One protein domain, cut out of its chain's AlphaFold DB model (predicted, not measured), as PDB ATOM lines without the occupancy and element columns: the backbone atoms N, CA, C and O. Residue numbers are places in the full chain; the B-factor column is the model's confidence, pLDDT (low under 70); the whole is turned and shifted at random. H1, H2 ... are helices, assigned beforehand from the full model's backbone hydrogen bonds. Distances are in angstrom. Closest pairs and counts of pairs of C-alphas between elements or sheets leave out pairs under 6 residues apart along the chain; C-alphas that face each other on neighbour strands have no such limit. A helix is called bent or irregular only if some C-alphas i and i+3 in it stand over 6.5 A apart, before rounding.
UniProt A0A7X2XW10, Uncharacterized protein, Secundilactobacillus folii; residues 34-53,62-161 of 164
ATOM      1  N   PHE A  34     112.778 137.166 114.261       85.56
ATOM      2  CA  PHE A  34     111.910 136.653 115.323       85.56
ATOM      3  C   PHE A  34     111.564 135.165 115.144       85.56
ATOM      4  O   PHE A  34     111.565 134.407 116.112       85.56
ATOM      5  N   SER A  35     111.301 134.722 113.910       85.62
ATOM      6  CA  SER A  35     111.025 133.305 113.622       85.62
ATOM      7  C   SER A  35     112.252 132.435 113.892       85.62
ATOM      8  O   SER A  35     112.129 131.370 114.494       85.62
ATOM      9  N   GLN A  36     113.442 132.915 113.513       86.00
ATOM     10  CA  GLN A  36     114.711 132.270 113.843       86.00
ATOM     11  C   GLN A  36     114.895 132.143 115.361       86.00
ATOM     12  O   GLN A  36     115.230 131.061 115.847       86.00
ATOM     13  N   LEU A  37     114.624 133.215 116.113       87.12
ATOM     14  CA  LEU A  37     114.717 133.212 117.570       87.12
ATOM     15  C   LEU A  37     113.805 132.146 118.190       87.12
ATOM     16  O   LEU A  37     114.254 131.383 119.042       87.12
ATOM     17  N   ILE A  38     112.552 132.040 117.733       88.88
ATOM     18  CA  ILE A  38     111.623 130.999 118.198       88.88
ATOM     19  C   ILE A  38     112.190 129.601 117.925       88.88
ATOM     20  O   ILE A  38     112.180 128.759 118.821       88.88
ATOM     21  N   CYS A  39     112.710 129.348 116.719       86.81
ATOM     22  CA  CYS A  39     113.321 128.060 116.383       86.81
ATOM     23  C   CYS A  39     114.493 127.720 117.316       86.81
ATOM     24  O   CYS A  39     114.598 126.589 117.783       86.81
ATOM     25  N   LEU A  40     115.350 128.692 117.629       85.38
ATOM     26  CA  LEU A  40     116.484 128.484 118.530       85.38
ATOM     27  C   LEU A  40     116.055 128.261 119.983       85.38
ATOM     28  O   LEU A  40     116.634 127.419 120.664       85.38
ATOM     29  N   VAL A  41     115.012 128.951 120.450       87.44
ATOM     30  CA  VAL A  41     114.429 128.706 121.777       87.44
ATOM     31  C   VAL A  41     113.835 127.297 121.857       87.44
ATOM     32  O   VAL A  41     114.090 126.587 122.827       87.44
ATOM     33  N   LEU A  42     113.103 126.849 120.832       86.62
ATOM     34  CA  LEU A  42     112.567 125.481 120.768       86.62
ATOM     35  C   LEU A  42     113.673 124.423 120.751       86.62
ATOM     36  O   LEU A  42     113.535 123.378 121.394       86.62
ATOM     37  N   LEU A  43     114.775 124.702 120.053       83.75
ATOM     38  CA  LEU A  43     115.956 123.846 120.049       83.75
ATOM     39  C   LEU A  43     116.567 123.759 121.451       83.75
ATOM     40  O   LEU A  43     116.828 122.657 121.925       83.75
ATOM     41  N   LEU A  44     116.735 124.895 122.135       82.88
ATOM     42  CA  LEU A  44     117.283 124.948 123.490       82.88
ATOM     43  C   LEU A  44     116.415 124.162 124.484       82.88
ATOM     44  O   LEU A  44     116.933 123.340 125.235       82.88
ATOM     45  N   VAL A  45     115.093 124.363 124.457       83.88
ATOM     46  CA  VAL A  45     114.147 123.649 125.332       83.88
ATOM     47  C   VAL A  45     114.180 122.144 125.062       83.88
ATOM     48  O   VAL A  45     114.226 121.353 126.003       83.88
ATOM     49  N   SER A  46     114.215 121.739 123.789       80.88
ATOM     50  CA  SER A  46     114.324 120.324 123.418       80.88
ATOM     51  C   SER A  46     115.641 119.709 123.905       80.88
ATOM     52  O   SER A  46     115.627 118.617 124.467       80.88
ATOM     53  N   ALA A  47     116.763 120.423 123.761       74.62
ATOM     54  CA  ALA A  47     118.080 119.972 124.217       74.62
ATOM     55  C   ALA A  47     118.167 119.841 125.753       74.62
ATOM     56  O   ALA A  47     118.775 118.902 126.280       74.62
ATOM     57  N   MET A  48     117.522 120.749 126.492       75.19
ATOM     58  CA  MET A  48     117.367 120.628 127.947       75.19
ATOM     59  C   MET A  48     116.509 119.410 128.321       75.19
ATOM     60  O   MET A  48     116.859 118.673 129.239       75.19
ATOM     61  N   GLY A  49     115.428 119.151 127.580       70.81
ATOM     62  CA  GLY A  49     114.575 117.976 127.782       70.81
ATOM     63  C   GLY A  49     115.319 116.650 127.602       70.81
ATOM     64  O   GLY A  49     115.105 115.720 128.373       70.81
ATOM     65  N   THR A  50     116.243 116.573 126.640       66.88
ATOM     66  CA  THR A  50     117.053 115.364 126.418       66.88
ATOM     67  C   THR A  50     118.193 115.184 127.419       66.88
ATOM     68  O   THR A  50     118.581 114.052 127.679       66.88
ATOM     69  N   SER A  51     118.727 116.268 127.995       63.53
ATOM     70  CA  SER A  51     119.827 116.215 128.980       63.53
ATOM     71  C   SER A  51     119.364 116.022 130.429       63.53
ATOM     72  O   SER A  51     120.178 115.711 131.294       63.53
ATOM     73  N   ALA A  52     118.061 116.154 130.703       57.00
ATOM     74  CA  ALA A  52     117.456 115.816 131.995       57.00
ATOM     75  C   ALA A  52     117.377 114.296 132.259       57.00
ATOM     76  O   ALA A  52     116.966 113.877 133.341       57.00
ATOM     77  N   ILE A  53     117.751 113.477 131.276       53.38
ATOM     78  CA  ILE A  53     117.783 112.017 131.348       53.38
ATOM     79  C   ILE A  53     119.260 111.608 131.396       53.38
ATOM     80  O   ILE A  53     120.072 112.177 130.673       53.38
ATOM     81  N   ILE A  62     127.576 100.507 125.259       52.03
ATOM     82  CA  ILE A  62     127.181 101.422 124.171       52.03
ATOM     83  C   ILE A  62     126.283 100.748 123.105       52.03
ATOM     84  O   ILE A  62     125.571 101.425 122.370       52.03
ATOM     85  N   SER A  63     126.252  99.414 123.021       48.03
ATOM     86  CA  SER A  63     125.515  98.688 121.973       48.03
ATOM     87  C   SER A  63     124.027  98.446 122.261       48.03
ATOM     88  O   SER A  63     123.267  98.263 121.315       48.03
ATOM     89  N   PHE A  64     123.589  98.452 123.526       47.03
ATOM     90  CA  PHE A  64     122.203  98.105 123.897       47.03
ATOM     91  C   PHE A  64     121.285  99.338 124.029       47.03
ATOM     92  O   PHE A  64     120.074  99.246 123.843       47.03
ATOM     93  N   GLU A  65     121.855 100.516 124.294       51.00
ATOM     94  CA  GLU A  65     121.101 101.752 124.560       51.00
ATOM     95  C   GLU A  65     120.805 102.582 123.300       51.00
ATOM     96  O   GLU A  65     119.778 103.251 123.267       51.00
ATOM     97  N   LEU A  66     121.588 102.487 122.211       50.78
ATOM     98  CA  LEU A  66     121.211 103.140 120.939       50.78
ATOM     99  C   LEU A  66     119.854 102.613 120.442       50.78
ATOM    100  O   LEU A  66     119.018 103.362 119.943       50.78
ATOM    101  N   GLN A  67     119.624 101.314 120.645       48.78
ATOM    102  CA  GLN A  67     118.361 100.660 120.341       48.78
ATOM    103  C   GLN A  67     117.253 101.142 121.289       48.78
ATOM    104  O   GLN A  67     116.150 101.405 120.823       48.78
ATOM    105  N   ARG A  68     117.554 101.351 122.579       49.72
ATOM    106  CA  ARG A  68     116.607 101.804 123.614       49.72
ATOM    107  C   ARG A  68     116.195 103.276 123.470       49.72
ATOM    108  O   ARG A  68     115.007 103.570 123.558       49.72
ATOM    109  N   PHE A  69     117.127 104.168 123.128       52.59
ATOM    110  CA  PHE A  69     116.852 105.560 122.738       52.59
ATOM    111  C   PHE A  69     115.990 105.645 121.471       52.59
ATOM    112  O   PHE A  69     115.109 106.495 121.379       52.59
ATOM    113  N   LEU A  70     116.195 104.729 120.516       55.69
ATOM    114  CA  LEU A  70     115.340 104.565 119.333       55.69
ATOM    115  C   LEU A  70     114.003 103.859 119.631       55.69
ATOM    116  O   LEU A  70     113.176 103.739 118.731       55.69
ATOM    117  N   THR A  71     113.775 103.371 120.856       56.41
ATOM    118  CA  THR A  71     112.500 102.733 121.228       56.41
ATOM    119  C   THR A  71     111.565 103.685 121.974       56.41
ATOM    120  O   THR A  71     110.364 103.425 122.011       56.41
ATOM    121  N   ASP A  72     112.070 104.785 122.547       68.69
ATOM    122  CA  ASP A  72     111.228 105.790 123.199       68.69
ATOM    123  C   ASP A  72     110.685 106.797 122.160       68.69
ATOM    124  O   ASP A  72     111.441 107.627 121.636       68.69
ATOM    125  N   PRO A  73     109.375 106.763 121.845       74.19
ATOM    126  CA  PRO A  73     108.784 107.671 120.866       74.19
ATOM    127  C   PRO A  73     108.918 109.145 121.271       74.19
ATOM    128  O   PRO A  73     108.951 110.010 120.393       74.19
ATOM    129  N   PHE A  74     109.032 109.452 122.569       75.94
ATOM    130  CA  PHE A  74     109.212 110.822 123.048       75.94
ATOM    131  C   PHE A  74     110.617 111.359 122.738       75.94
ATOM    132  O   PHE A  74     110.758 112.495 122.287       75.94
ATOM    133  N   GLN A  75     111.654 110.529 122.883       69.94
ATOM    134  CA  GLN A  75     113.033 110.887 122.528       69.94
ATOM    135  C   GLN A  75     113.195 111.120 121.029       69.94
ATOM    136  O   GLN A  75     113.765 112.127 120.607       69.94
ATOM    137  N   ILE A  76     112.636 110.222 120.213       74.50
ATOM    138  CA  ILE A  76     112.635 110.379 118.755       74.50
ATOM    139  C   ILE A  76     111.931 111.683 118.366       74.50
ATOM    140  O   ILE A  76     112.442 112.429 117.531       74.50
ATOM    141  N   PHE A  77     110.798 111.998 119.001       80.75
ATOM    142  CA  PHE A  77     110.097 113.259 118.780       80.75
ATOM    143  C   PHE A  77     110.975 114.477 119.113       80.75
ATOM    144  O   PHE A  77     111.094 115.372 118.279       80.75
ATOM    145  N   LEU A  78     111.648 114.501 120.271       79.06
ATOM    146  CA  LEU A  78     112.541 115.604 120.655       79.06
ATOM    147  C   LEU A  78     113.731 115.767 119.698       79.06
ATOM    148  O   LEU A  78     114.073 116.891 119.330       79.06
ATOM    149  N   ILE A  79     114.333 114.663 119.249       76.62
ATOM    150  CA  ILE A  79     115.431 114.685 118.270       76.62
ATOM    151  C   ILE A  79     114.942 115.247 116.929       76.62
ATOM    152  O   ILE A  79     115.600 116.111 116.348       76.62
ATOM    153  N   ILE A  80     113.772 114.813 116.450       81.75
ATOM    154  CA  ILE A  80     113.166 115.353 115.226       81.75
ATOM    155  C   ILE A  80     112.911 116.857 115.381       81.75
ATOM    156  O   ILE A  80     113.265 117.626 114.486       81.75
ATOM    157  N   VAL A  81     112.359 117.297 116.518       83.19
ATOM    158  CA  VAL A  81     112.129 118.722 116.798       83.19
ATOM    159  C   VAL A  81     113.442 119.502 116.783       83.19
ATOM    160  O   VAL A  81     113.482 120.574 116.181       83.19
ATOM    161  N   MET A  82     114.525 118.976 117.362       80.50
ATOM    162  CA  MET A  82     115.839 119.627 117.314       80.50
ATOM    163  C   MET A  82     116.366 119.770 115.884       80.50
ATOM    164  O   MET A  82     116.760 120.870 115.495       80.50
ATOM    165  N   VAL A  83     116.334 118.700 115.082       81.44
ATOM    166  CA  VAL A  83     116.827 118.723 113.693       81.44
ATOM    167  C   VAL A  83     116.005 119.683 112.832       81.44
ATOM    168  O   VAL A  83     116.569 120.506 112.109       81.44
ATOM    169  N   VAL A  84     114.674 119.624 112.934       84.88
ATOM    170  CA  VAL A  84     113.773 120.511 112.182       84.88
ATOM    171  C   VAL A  84     113.959 121.964 112.612       84.88
ATOM    172  O   VAL A  84     114.057 122.841 111.755       84.88
ATOM    173  N   SER A  85     114.063 122.229 113.916       83.19
ATOM    174  CA  SER A  85     114.267 123.586 114.441       83.19
ATOM    175  C   SER A  85     115.619 124.156 114.021       83.19
ATOM    176  O   SER A  85     115.698 125.327 113.652       83.19
ATOM    177  N   PHE A  86     116.669 123.333 113.996       82.19
ATOM    178  CA  PHE A  86     117.985 123.731 113.506       82.19
ATOM    179  C   PHE A  86     117.954 124.072 112.010       82.19
ATOM    180  O   PHE A  86     118.387 125.154 111.609       82.19
ATOM    181  N   ALA A  87     117.379 123.192 111.184       84.75
ATOM    182  CA  ALA A  87     117.264 123.411 109.744       84.75
ATOM    183  C   ALA A  87     116.415 124.653 109.417       84.75
ATOM    184  O   ALA A  87     116.798 125.469 108.577       84.75
ATOM    185  N   ALA A  88     115.288 124.835 110.113       83.94
ATOM    186  CA  ALA A  88     114.433 126.009 109.966       83.94
ATOM    187  C   ALA A  88     115.158 127.295 110.392       83.94
ATOM    188  O   ALA A  88     115.133 128.278 109.652       83.94
ATOM    189  N   SER A  89     115.862 127.276 111.529       83.88
ATOM    190  CA  SER A  89     116.685 128.400 111.992       83.88
ATOM    191  C   SER A  89     117.722 128.806 110.942       83.88
ATOM    192  O   SER A  89     117.872 129.991 110.651       83.88
ATOM    193  N   TRP A  90     118.404 127.837 110.327       83.88
ATOM    194  CA  TRP A  90     119.406 128.108 109.295       83.88
ATOM    195  C   TRP A  90     118.799 128.721 108.025       83.88
ATOM    196  O   TRP A  90     119.366 129.645 107.442       83.88
ATOM    197  N   LEU A  91     117.615 128.256 107.609       84.06
ATOM    198  CA  LEU A  91     116.883 128.837 106.478       84.06
ATOM    199  C   LEU A  91     116.463 130.287 106.742       84.06
ATOM    200  O   LEU A  91     116.552 131.123 105.838       84.06
ATOM    201  N   PHE A  92     116.005 130.594 107.958       81.56
ATOM    202  CA  PHE A  92     115.660 131.964 108.335       81.56
ATOM    203  C   PHE A  92     116.892 132.863 108.398       81.56
ATOM    204  O   PHE A  92     116.849 133.955 107.839       81.56
ATOM    205  N   TRP A  93     118.004 132.373 108.944       81.25
ATOM    206  CA  TRP A  93     119.276 133.093 108.942       81.25
ATOM    207  C   TRP A  93     119.782 133.389 107.521       81.25
ATOM    208  O   TRP A  93     120.149 134.516 107.205       81.25
ATOM    209  N   ALA A  94     119.728 132.413 106.610       79.81
ATOM    210  CA  ALA A  94     120.138 132.616 105.218       79.81
ATOM    211  C   ALA A  94     119.243 133.627 104.477       79.81
ATOM    212  O   ALA A  94     119.713 134.379 103.620       79.81
ATOM    213  N   ARG A  95     117.944 133.665 104.801       75.94
ATOM    214  CA  ARG A  95     117.034 134.712 104.314       75.94
ATOM    215  C   ARG A  95     117.379 136.080 104.891       75.94
ATOM    216  O   ARG A  95     117.216 137.066 104.179       75.94
ATOM    217  N   ASP A  96     117.870 136.119 106.125       77.06
ATOM    218  CA  ASP A  96     118.211 137.346 106.835       77.06
ATOM    219  C   ASP A  96     119.353 138.131 106.181       77.06
ATOM    220  O   ASP A  96     119.311 139.357 106.118       77.06
ATOM    221  N   ILE A  97     120.324 137.422 105.592       75.44
ATOM    222  CA  ILE A  97     121.478 138.017 104.892       75.44
ATOM    223  C   ILE A  97     121.036 139.031 103.827       75.44
ATOM    224  O   ILE A  97     121.689 140.055 103.637       75.44
ATOM    225  N   LYS A  98     119.891 138.797 103.172       77.75
ATOM    226  CA  LYS A  98     119.355 139.699 102.141       77.75
ATOM    227  C   LYS A  98     118.978 141.079 102.676       77.75
ATOM    228  O   LYS A  98     118.880 142.016 101.892       77.75
ATOM    229  N   TYR A  99     118.756 141.204 103.980       77.06
ATOM    230  CA  TYR A  99     118.307 142.437 104.613       77.06
ATOM    231  C   TYR A  99     119.457 143.267 105.209       77.06
ATOM    232  O   TYR A  99     119.214 144.359 105.719       77.06
ATOM    233  N   GLN A 100     120.713 142.813 105.094       73.25
ATOM    234  CA  GLN A 100     121.885 143.557 105.583       73.25
ATOM    235  C   GLN A 100     122.051 144.927 104.905       73.25
ATOM    236  O   GLN A 100     122.536 145.871 105.527       73.25
ATOM    237  N   GLU A 101     121.605 145.064 103.655       77.38
ATOM    238  CA  GLU A 101     121.708 146.316 102.901       77.38
ATOM    239  C   GLU A 101     120.593 147.333 103.210       77.38
ATOM    240  O   GLU A 101     120.695 148.482 102.783       77.38
ATOM    241  N   LEU A 102     119.564 146.989 103.998       80.12
ATOM    242  CA  LEU A 102     118.481 147.938 104.306       80.12
ATOM    243  C   LEU A 102     118.960 149.152 105.100       80.12
ATOM    244  O   LEU A 102     118.550 150.277 104.822       80.12
ATOM    245  N   SER A 103     119.808 148.931 106.107       78.25
ATOM    246  CA  SER A 103     120.331 150.014 106.944       78.25
ATOM    247  C   SER A 103     121.139 151.040 106.135       78.25
ATOM    248  O   SER A 103     120.839 152.231 106.253       78.25
ATOM    249  N   PRO A 104     122.106 150.647 105.277       82.38
ATOM    250  CA  PRO A 104     122.825 151.615 104.453       82.38
ATOM    251  C   PRO A 104     121.945 152.268 103.377       82.38
ATOM    252  O   PRO A 104     122.135 153.454 103.106       82.38
ATOM    253  N   GLN A 105     120.970 151.555 102.798       84.19
ATOM    254  CA  GLN A 105     120.016 152.143 101.843       84.19
ATOM    255  C   GLN A 105     119.175 153.245 102.500       84.19
ATOM    256  O   GLN A 105     119.101 154.360 101.984       84.19
ATOM    257  N   PHE A 106     118.630 152.979 103.689       83.00
ATOM    258  CA  PHE A 106     117.891 153.977 104.458       83.00
ATOM    259  C   PHE A 106     118.772 155.150 104.898       83.00
ATOM    260  O   PHE A 106     118.373 156.301 104.752       83.00
ATOM    261  N   ALA A 107     119.989 154.891 105.386       82.94
ATOM    262  CA  ALA A 107     120.909 155.951 105.795       82.94
ATOM    263  C   ALA A 107     121.267 156.887 104.627       82.94
ATOM    264  O   ALA A 107     121.403 158.097 104.822       82.94
ATOM    265  N   LYS A 108     121.389 156.342 103.410       85.44
ATOM    266  CA  LYS A 108     121.596 157.132 102.194       85.44
ATOM    267  C   LYS A 108     120.367 157.991 101.872       85.44
ATOM    268  O   LYS A 108     120.523 159.201 101.724       85.44
ATOM    269  N   LEU A 109     119.171 157.397 101.849       82.31
ATOM    270  CA  LEU A 109     117.914 158.102 101.569       82.31
ATOM    271  C   LEU A 109     117.642 159.216 102.591       82.31
ATOM    272  O   LEU A 109     117.316 160.346 102.228       82.31
ATOM    273  N   TYR A 110     117.848 158.920 103.876       82.19
ATOM    274  CA  TYR A 110     117.696 159.888 104.956       82.19
ATOM    275  C   TYR A 110     118.700 161.033 104.830       82.19
ATOM    276  O   TYR A 110     118.343 162.184 105.053       82.19
ATOM    277  N   LYS A 111     119.950 160.754 104.441       84.62
ATOM    278  CA  LYS A 111     120.965 161.794 104.235       84.62
ATOM    279  C   LYS A 111     120.646 162.688 103.033       84.62
ATOM    280  O   LYS A 111     120.881 163.890 103.114       84.62
ATOM    281  N   GLU A 112     120.128 162.122 101.946       83.69
ATOM    282  CA  GLU A 112     119.773 162.864 100.727       83.69
ATOM    283  C   GLU A 112     118.491 163.700 100.896       83.69
ATOM    284  O   GLU A 112     118.396 164.788 100.330       83.69
ATOM    285  N   HIS A 113     117.543 163.255 101.730       83.06
ATOM    286  CA  HIS A 113     116.232 163.902 101.899       83.06
ATOM    287  C   HIS A 113     115.903 164.315 103.344       83.06
ATOM    288  O   HIS A 113     114.732 164.486 103.689       83.06
ATOM    289  N   ALA A 114     116.921 164.532 104.184       83.31
ATOM    290  CA  ALA A 114     116.766 164.830 105.613       83.31
ATOM    291  C   ALA A 114     115.800 165.991 105.882       83.31
ATOM    292  O   ALA A 114     114.932 165.892 106.750       83.31
ATOM    293  N   ASP A 115     115.931 167.083 105.129       79.44
ATOM    294  CA  ASP A 115     115.110 168.281 105.321       79.44
ATOM    295  C   ASP A 115     113.646 168.037 104.933       79.44
ATOM    296  O   ASP A 115     112.734 168.531 105.592       79.44
ATOM    297  N   MET A 116     113.396 167.219 103.909       76.31
ATOM    298  CA  MET A 116     112.042 166.858 103.484       76.31
ATOM    299  C   MET A 116     111.369 165.916 104.488       76.31
ATOM    300  O   MET A 116     110.187 166.074 104.792       76.31
ATOM    301  N   ILE A 117     112.133 164.971 105.039       77.19
ATOM    302  CA  ILE A 117     111.651 164.018 106.041       77.19
ATOM    303  C   ILE A 117     111.320 164.742 107.351       77.19
ATOM    304  O   ILE A 117     110.229 164.551 107.881       77.19
ATOM    305  N   LYS A 118     112.208 165.623 107.837       79.75
ATOM    306  CA  LYS A 118     112.025 166.370 109.098       79.75
ATOM    307  C   LYS A 118     110.871 167.368 109.060       79.75
ATOM    308  O   LYS A 118     110.227 167.595 110.078       79.75
ATOM    309  N   ASN A 119     110.611 167.962 107.898       80.88
ATOM    310  CA  ASN A 119     109.547 168.953 107.740       80.88
ATOM    311  C   ASN A 119     108.173 168.319 107.462       80.88
ATOM    312  O   ASN A 119     107.167 169.027 107.414       80.88
ATOM    313  N   SER A 120     108.111 166.995 107.294       78.12
ATOM    314  CA  SER A 120     106.891 166.245 107.014       78.12
ATOM    315  C   SER A 120     106.588 165.269 108.150       78.12
ATOM    316  O   SER A 120     107.272 164.261 108.328       78.12
ATOM    317  N   ALA A 121     105.516 165.542 108.900       79.88
ATOM    318  CA  ALA A 121     105.034 164.669 109.971       79.88
ATOM    319  C   ALA A 121     104.871 163.186 109.554       79.88
ATOM    320  O   ALA A 121     105.382 162.329 110.276       79.88
ATOM    321  N   PRO A 122     104.246 162.838 108.405       79.62
ATOM    322  CA  PRO A 122     104.091 161.431 108.021       79.62
ATOM    323  C   PRO A 122     105.416 160.746 107.662       79.62
ATOM    324  O   PRO A 122     105.580 159.564 107.949       79.62
ATOM    325  N   LEU A 123     106.379 161.463 107.071       77.25
ATOM    326  CA  LEU A 123     107.692 160.890 106.748       77.25
ATOM    327  C   LEU A 123     108.541 160.693 108.007       77.25
ATOM    328  O   LEU A 123     109.274 159.710 108.103       77.25
ATOM    329  N   THR A 124     108.420 161.599 108.979       83.31
ATOM    330  CA  THR A 124     109.089 161.474 110.280       83.31
ATOM    331  C   THR A 124     108.575 160.258 111.054       83.31
ATOM    332  O   THR A 124     109.381 159.494 111.583       83.31
ATOM    333  N   ASP A 125     107.259 160.033 111.076       82.81
ATOM    334  CA  ASP A 125     106.670 158.862 111.740       82.81
ATOM    335  C   ASP A 125     107.096 157.550 111.061       82.81
ATOM    336  O   ASP A 125     107.521 156.607 111.729       82.81
ATOM    337  N   LEU A 126     107.103 157.513 109.722       82.06
ATOM    338  CA  LEU A 126     107.550 156.334 108.974       82.06
ATOM    339  C   LEU A 126     109.038 156.019 109.205       82.06
ATOM    340  O   LEU A 126     109.423 154.859 109.332       82.06
ATOM    341  N   THR A 127     109.864 157.061 109.297       84.00
ATOM    342  CA  THR A 127     111.297 156.971 109.623       84.00
ATOM    343  C   THR A 127     111.492 156.368 111.015       84.00
ATOM    344  O   THR A 127     112.231 155.398 111.168       84.00
ATOM    345  N   ALA A 128     110.784 156.886 112.023       84.62
ATOM    346  CA  ALA A 128     110.846 156.363 113.386       84.62
ATOM    347  C   ALA A 128     110.339 154.913 113.472       84.62
ATOM    348  O   ALA A 128     110.895 154.089 114.205       84.62
ATOM    349  N   HIS A 129     109.300 154.577 112.700       88.56
ATOM    350  CA  HIS A 129     108.780 153.218 112.621       88.56
ATOM    351  C   HIS A 129     109.814 152.248 112.037       88.56
ATOM    352  O   HIS A 129     110.088 151.214 112.653       88.56
ATOM    353  N   PHE A 130     110.443 152.620 110.920       86.25
ATOM    354  CA  PHE A 130     111.521 151.858 110.294       86.25
ATOM    355  C   PHE A 130     112.687 151.622 111.265       86.25
ATOM    356  O   PHE A 130     113.125 150.483 111.451       86.25
ATOM    357  N   GLU A 131     113.168 152.675 111.931       86.62
ATOM    358  CA  GLU A 131     114.283 152.584 112.882       86.62
ATOM    359  C   GLU A 131     113.962 151.648 114.049       86.62
ATOM    360  O   GLU A 131     114.781 150.801 114.413       86.62
ATOM    361  N   ASN A 132     112.747 151.733 114.597       89.00
ATOM    362  CA  ASN A 132     112.300 150.833 115.657       89.00
ATOM    363  C   ASN A 132     112.241 149.371 115.178       89.00
ATOM    364  O   ASN A 132     112.671 148.455 115.884       89.00
ATOM    365  N   GLN A 133     111.748 149.120 113.961       85.25
ATOM    366  CA  GLN A 133     111.726 147.769 113.397       85.25
ATOM    367  C   GLN A 133     113.139 147.197 113.206       85.25
ATOM    368  O   GLN A 133     113.370 146.038 113.560       85.25
ATOM    369  N   MET A 134     114.080 148.003 112.709       85.31
ATOM    370  CA  MET A 134     115.483 147.609 112.544       85.31
ATOM    371  C   MET A 134     116.177 147.363 113.888       85.31
ATOM    372  O   MET A 134     116.903 146.378 114.030       85.31
ATOM    373  N   ALA A 135     115.917 148.198 114.899       86.44
ATOM    374  CA  ALA A 135     116.446 148.004 116.247       86.44
ATOM    375  C   ALA A 135     115.962 146.681 116.862       86.44
ATOM    376  O   ALA A 135     116.762 145.919 117.407       86.44
ATOM    377  N   LEU A 136     114.671 146.361 116.719       86.12
ATOM    378  CA  LEU A 136     114.110 145.086 117.173       86.12
ATOM    379  C   LEU A 136     114.704 143.892 116.421       86.12
ATOM    380  O   LEU A 136     115.058 142.896 117.048       86.12
ATOM    381  N   ALA A 137     114.836 143.984 115.095       85.31
ATOM    382  CA  ALA A 137     115.427 142.915 114.294       85.31
ATOM    383  C   ALA A 137     116.892 142.656 114.687       85.31
ATOM    384  O   ALA A 137     117.288 141.507 114.889       85.31
ATOM    385  N   SER A 138     117.671 143.720 114.904       85.56
ATOM    386  CA  SER A 138     119.039 143.631 115.422       85.56
ATOM    387  C   SER A 138     119.081 142.965 116.800       85.56
ATOM    388  O   SER A 138     119.860 142.036 117.016       85.56
ATOM    389  N   HIS A 139     118.191 143.367 117.713       88.44
ATOM    390  CA  HIS A 139     118.102 142.774 119.044       88.44
ATOM    391  C   HIS A 139     117.790 141.268 118.989       88.44
ATOM    392  O   HIS A 139     118.449 140.472 119.661       88.44
ATOM    393  N   TYR A 140     116.841 140.852 118.144       86.69
ATOM    394  CA  TYR A 140     116.517 139.436 117.945       86.69
ATOM    395  C   TYR A 140     117.664 138.645 117.320       86.69
ATOM    396  O   TYR A 140     117.886 137.497 117.708       86.69
ATOM    397  N   ASN A 141     118.412 139.242 116.394       84.19
ATOM    398  CA  ASN A 141     119.580 138.604 115.797       84.19
ATOM    399  C   ASN A 141     120.702 138.400 116.834       84.19
ATOM    400  O   ASN A 141     121.263 137.311 116.939       84.19
ATOM    401  N   ILE A 142     120.973 139.402 117.680       85.88
ATOM    402  CA  ILE A 142     121.940 139.283 118.784       85.88
ATOM    403  C   ILE A 142     121.531 138.159 119.744       85.88
ATOM    404  O   ILE A 142     122.350 137.292 120.049       85.88
ATOM    405  N   LEU A 143     120.268 138.131 120.180       86.44
ATOM    406  CA  LEU A 143     119.752 137.065 121.047       86.44
ATOM    407  C   LEU A 143     119.866 135.684 120.389       86.44
ATOM    408  O   LEU A 143     120.307 134.731 121.030       86.44
ATOM    409  N   SER A 144     119.529 135.588 119.104       85.88
ATOM    410  CA  SER A 144     119.659 134.355 118.322       85.88
ATOM    411  C   SER A 144     121.110 133.868 118.286       85.88
ATOM    412  O   SER A 144     121.374 132.696 118.543       85.88
ATOM    413  N   ASN A 145     122.069 134.765 118.057       84.50
ATOM    414  CA  ASN A 145     123.492 134.422 118.057       84.50
ATOM    415  C   ASN A 145     123.981 133.964 119.438       84.50
ATOM    416  O   ASN A 145     124.735 132.997 119.516       84.50
ATOM    417  N   ILE A 146     123.530 134.598 120.526       86.56
ATOM    418  CA  ILE A 146     123.861 134.170 121.896       86.56
ATOM    419  C   ILE A 146     123.359 132.744 122.151       86.56
ATOM    420  O   ILE A 146     124.120 131.913 122.645       86.56
ATOM    421  N   ILE A 147     122.110 132.436 121.785       84.81
ATOM    422  CA  ILE A 147     121.547 131.089 121.960       84.81
ATOM    423  C   ILE A 147     122.308 130.074 121.101       84.81
ATOM    424  O   ILE A 147     122.671 129.010 121.596       84.81
ATOM    425  N   ALA A 148     122.604 130.401 119.841       81.06
ATOM    426  CA  ALA A 148     123.369 129.522 118.960       81.06
ATOM    427  C   ALA A 148     124.768 129.218 119.527       81.06
ATOM    428  O   ALA A 148     125.177 128.057 119.570       81.06
ATOM    429  N   LEU A 149     125.475 130.237 120.028       83.75
ATOM    430  CA  LEU A 149     126.769 130.066 120.690       83.75
ATOM    431  C   LEU A 149     126.656 129.221 121.962       83.75
ATOM    432  O   LEU A 149     127.498 128.355 122.179       83.75
ATOM    433  N   ALA A 150     125.618 129.428 122.774       83.25
ATOM    434  CA  ALA A 150     125.381 128.640 123.979       83.25
ATOM    435  C   ALA A 150     125.131 127.157 123.657       83.25
ATOM    436  O   ALA A 150     125.681 126.285 124.326       83.25
ATOM    437  N   VAL A 151     124.365 126.862 122.602       77.38
ATOM    438  CA  VAL A 151     124.124 125.490 122.126       77.38
ATOM    439  C   VAL A 151     125.426 124.845 121.642       77.38
ATOM    440  O   VAL A 151     125.736 123.727 122.045       77.38
ATOM    441  N   ILE A 152     126.222 125.550 120.829       79.00
ATOM    442  CA  ILE A 152     127.521 125.049 120.350       79.00
ATOM    443  C   ILE A 152     128.468 124.798 121.529       79.00
ATOM    444  O   ILE A 152     129.065 123.728 121.617       79.00
ATOM    445  N   ALA A 153     128.575 125.750 122.459       80.31
ATOM    446  CA  ALA A 153     129.400 125.614 123.652       80.31
ATOM    447  C   ALA A 153     128.942 124.438 124.527       80.31
ATOM    448  O   ALA A 153     129.782 123.682 125.003       80.31
ATOM    449  N   GLY A 154     127.631 124.239 124.688       73.44
ATOM    450  CA  GLY A 154     127.065 123.094 125.400       73.44
ATOM    451  C   GLY A 154     127.436 121.755 124.761       73.44
ATOM    452  O   GLY A 154     127.877 120.851 125.464       73.44
ATOM    453  N   ILE A 155     127.341 121.639 123.431       71.56
ATOM    454  CA  ILE A 155     127.746 120.428 122.693       71.56
ATOM    455  C   ILE A 155     129.247 120.169 122.848       71.56
ATOM    456  O   ILE A 155     129.654 119.041 123.119       71.56
ATOM    457  N   VAL A 156     130.072 121.208 122.702       72.88
ATOM    458  CA  VAL A 156     131.529 121.123 122.863       72.88
ATOM    459  C   VAL A 156     131.877 120.676 124.283       72.88
ATOM    460  O   VAL A 156     132.579 119.686 124.456       72.88
ATOM    461  N   LEU A 157     131.337 121.335 125.309       73.12
ATOM    462  CA  LEU A 157     131.567 120.964 126.707       73.12
ATOM    463  C   LEU A 157     131.080 119.547 127.022       73.12
ATOM    464  O   LEU A 157     131.737 118.859 127.794       73.12
ATOM    465  N   TYR A 158     129.984 119.092 126.413       65.12
ATOM    466  CA  TYR A 158     129.509 117.715 126.545       65.12
ATOM    467  C   TYR A 158     130.480 116.701 125.921       65.12
ATOM    468  O   TYR A 158     130.783 115.684 126.535       65.12
ATOM    469  N   GLN A 159     131.026 116.989 124.734       63.22
ATOM    470  CA  GLN A 159     132.037 116.141 124.087       63.22
ATOM    471  C   GLN A 159     133.371 116.117 124.844       63.22
ATOM    472  O   GLN A 159     134.072 115.108 124.822       63.22
ATOM    473  N   PHE A 160     133.721 117.223 125.505       60.56
ATOM    474  CA  PHE A 160     134.944 117.352 126.294       60.56
ATOM    475  C   PHE A 160     134.768 117.002 127.771       60.56
ATOM    476  O   PHE A 160     135.770 117.038 128.481       60.56
ATOM    477  N   HIS A 161     133.560 116.664 128.244       48.81
ATOM    478  CA  HIS A 161     133.350 116.192 129.611       48.81
ATOM    479  C   HIS A 161     134.022 114.818 129.736       48.81
ATOM    480  O   HIS A 161     133.489 113.827 129.227       48.81
TER     481      HIS A 161
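AT A GLANCE: This is residues 34 to 53 and 62 to 161 of the 164 residues of an uncharacterized protein of Secundilactobacillus folii (UniProt A0A7X2XW10). A long, thin rod of helices: H3 and H4 follow one another along most of its length, and H5, the longest helix, folds back from the far end of H4 past them, with H1 packed on H3 and H5 over one half. H2 sticks out at the end of the rod away from the H4 and H5 turn, and so do residues 156 to 161 at the end of H5. The printed part has 120 residues with five named helices, H1 to H5 in order, and no named strand, all helix in class. It is extended, with a radius of gyration of the C-alphas of 21.4 A and spans of 73 by 28 by 21 A.

IN THESE COORDINATES: H1 is residues 34 to 51, 25.8 A long, beginning at C-alpha 34 (111.910, 136.653, 115.323). H2 is residues 62 to 69, H3 residues 73 to 99, 39.5 A, and H4 residues 102 to 118, 20.1 A. H4 is irregular, with C-alphas 112 and 115 8.5 A apart, and has a kink of 74 degrees near residue 112. H5, residues 121 to 160, is 58.3 A long and ends at C-alpha 160 (134.944, 117.352, 126.294).

HOW THE PARTS SIT: H1 and H3 touch at a shallow tilt of 27 degrees, opposite ways, the C-alphas of Gln 36 and Ser 89 closest at 4.7 A. H1 touches residues 137 to 151 of H5 at a shallow tilt of 22 degrees, the same way, Leu 37 and Ser 144 having the closest C-alphas, 5.1 A apart. H3 and H5 are near each other. H3 and H4 meet only through their link. H4 and H5 form a helical hairpin at a shallow tilt of 22 degrees; H4 touches residues 123 to 134 of H5, the C-alphas of Ile 117 and Leu 123 closest at 5.1 A. H2 is close to but not clearly touching H3, about perpendicular at 82 degrees, with closest C-alphas Phe 69 and Gln 75 at 6.6 A. Every O i to N i+4 pair is within hydrogen-bond range in H1 and H5; the counts are 21 of 23 in H3, 11 of 13 in H4 and 1 of 4 in H2, where O i to N i+3 has 1 of 5.

THE WHOLE: The two farthest C-alphas, of Phe 64 and Asn 119, are 73.8 A apart. Residues 54 to 61 are not printed, and C-alphas 53 and 62 are 15.9 A apart across that cut. The links H2 to H3, H3 to H4 and H4 to H5 are tight. The mean pLDDT of the printed part is 77.6, under 70 at residues 50 to 53, 62 to 72, 75 and 158 to 161.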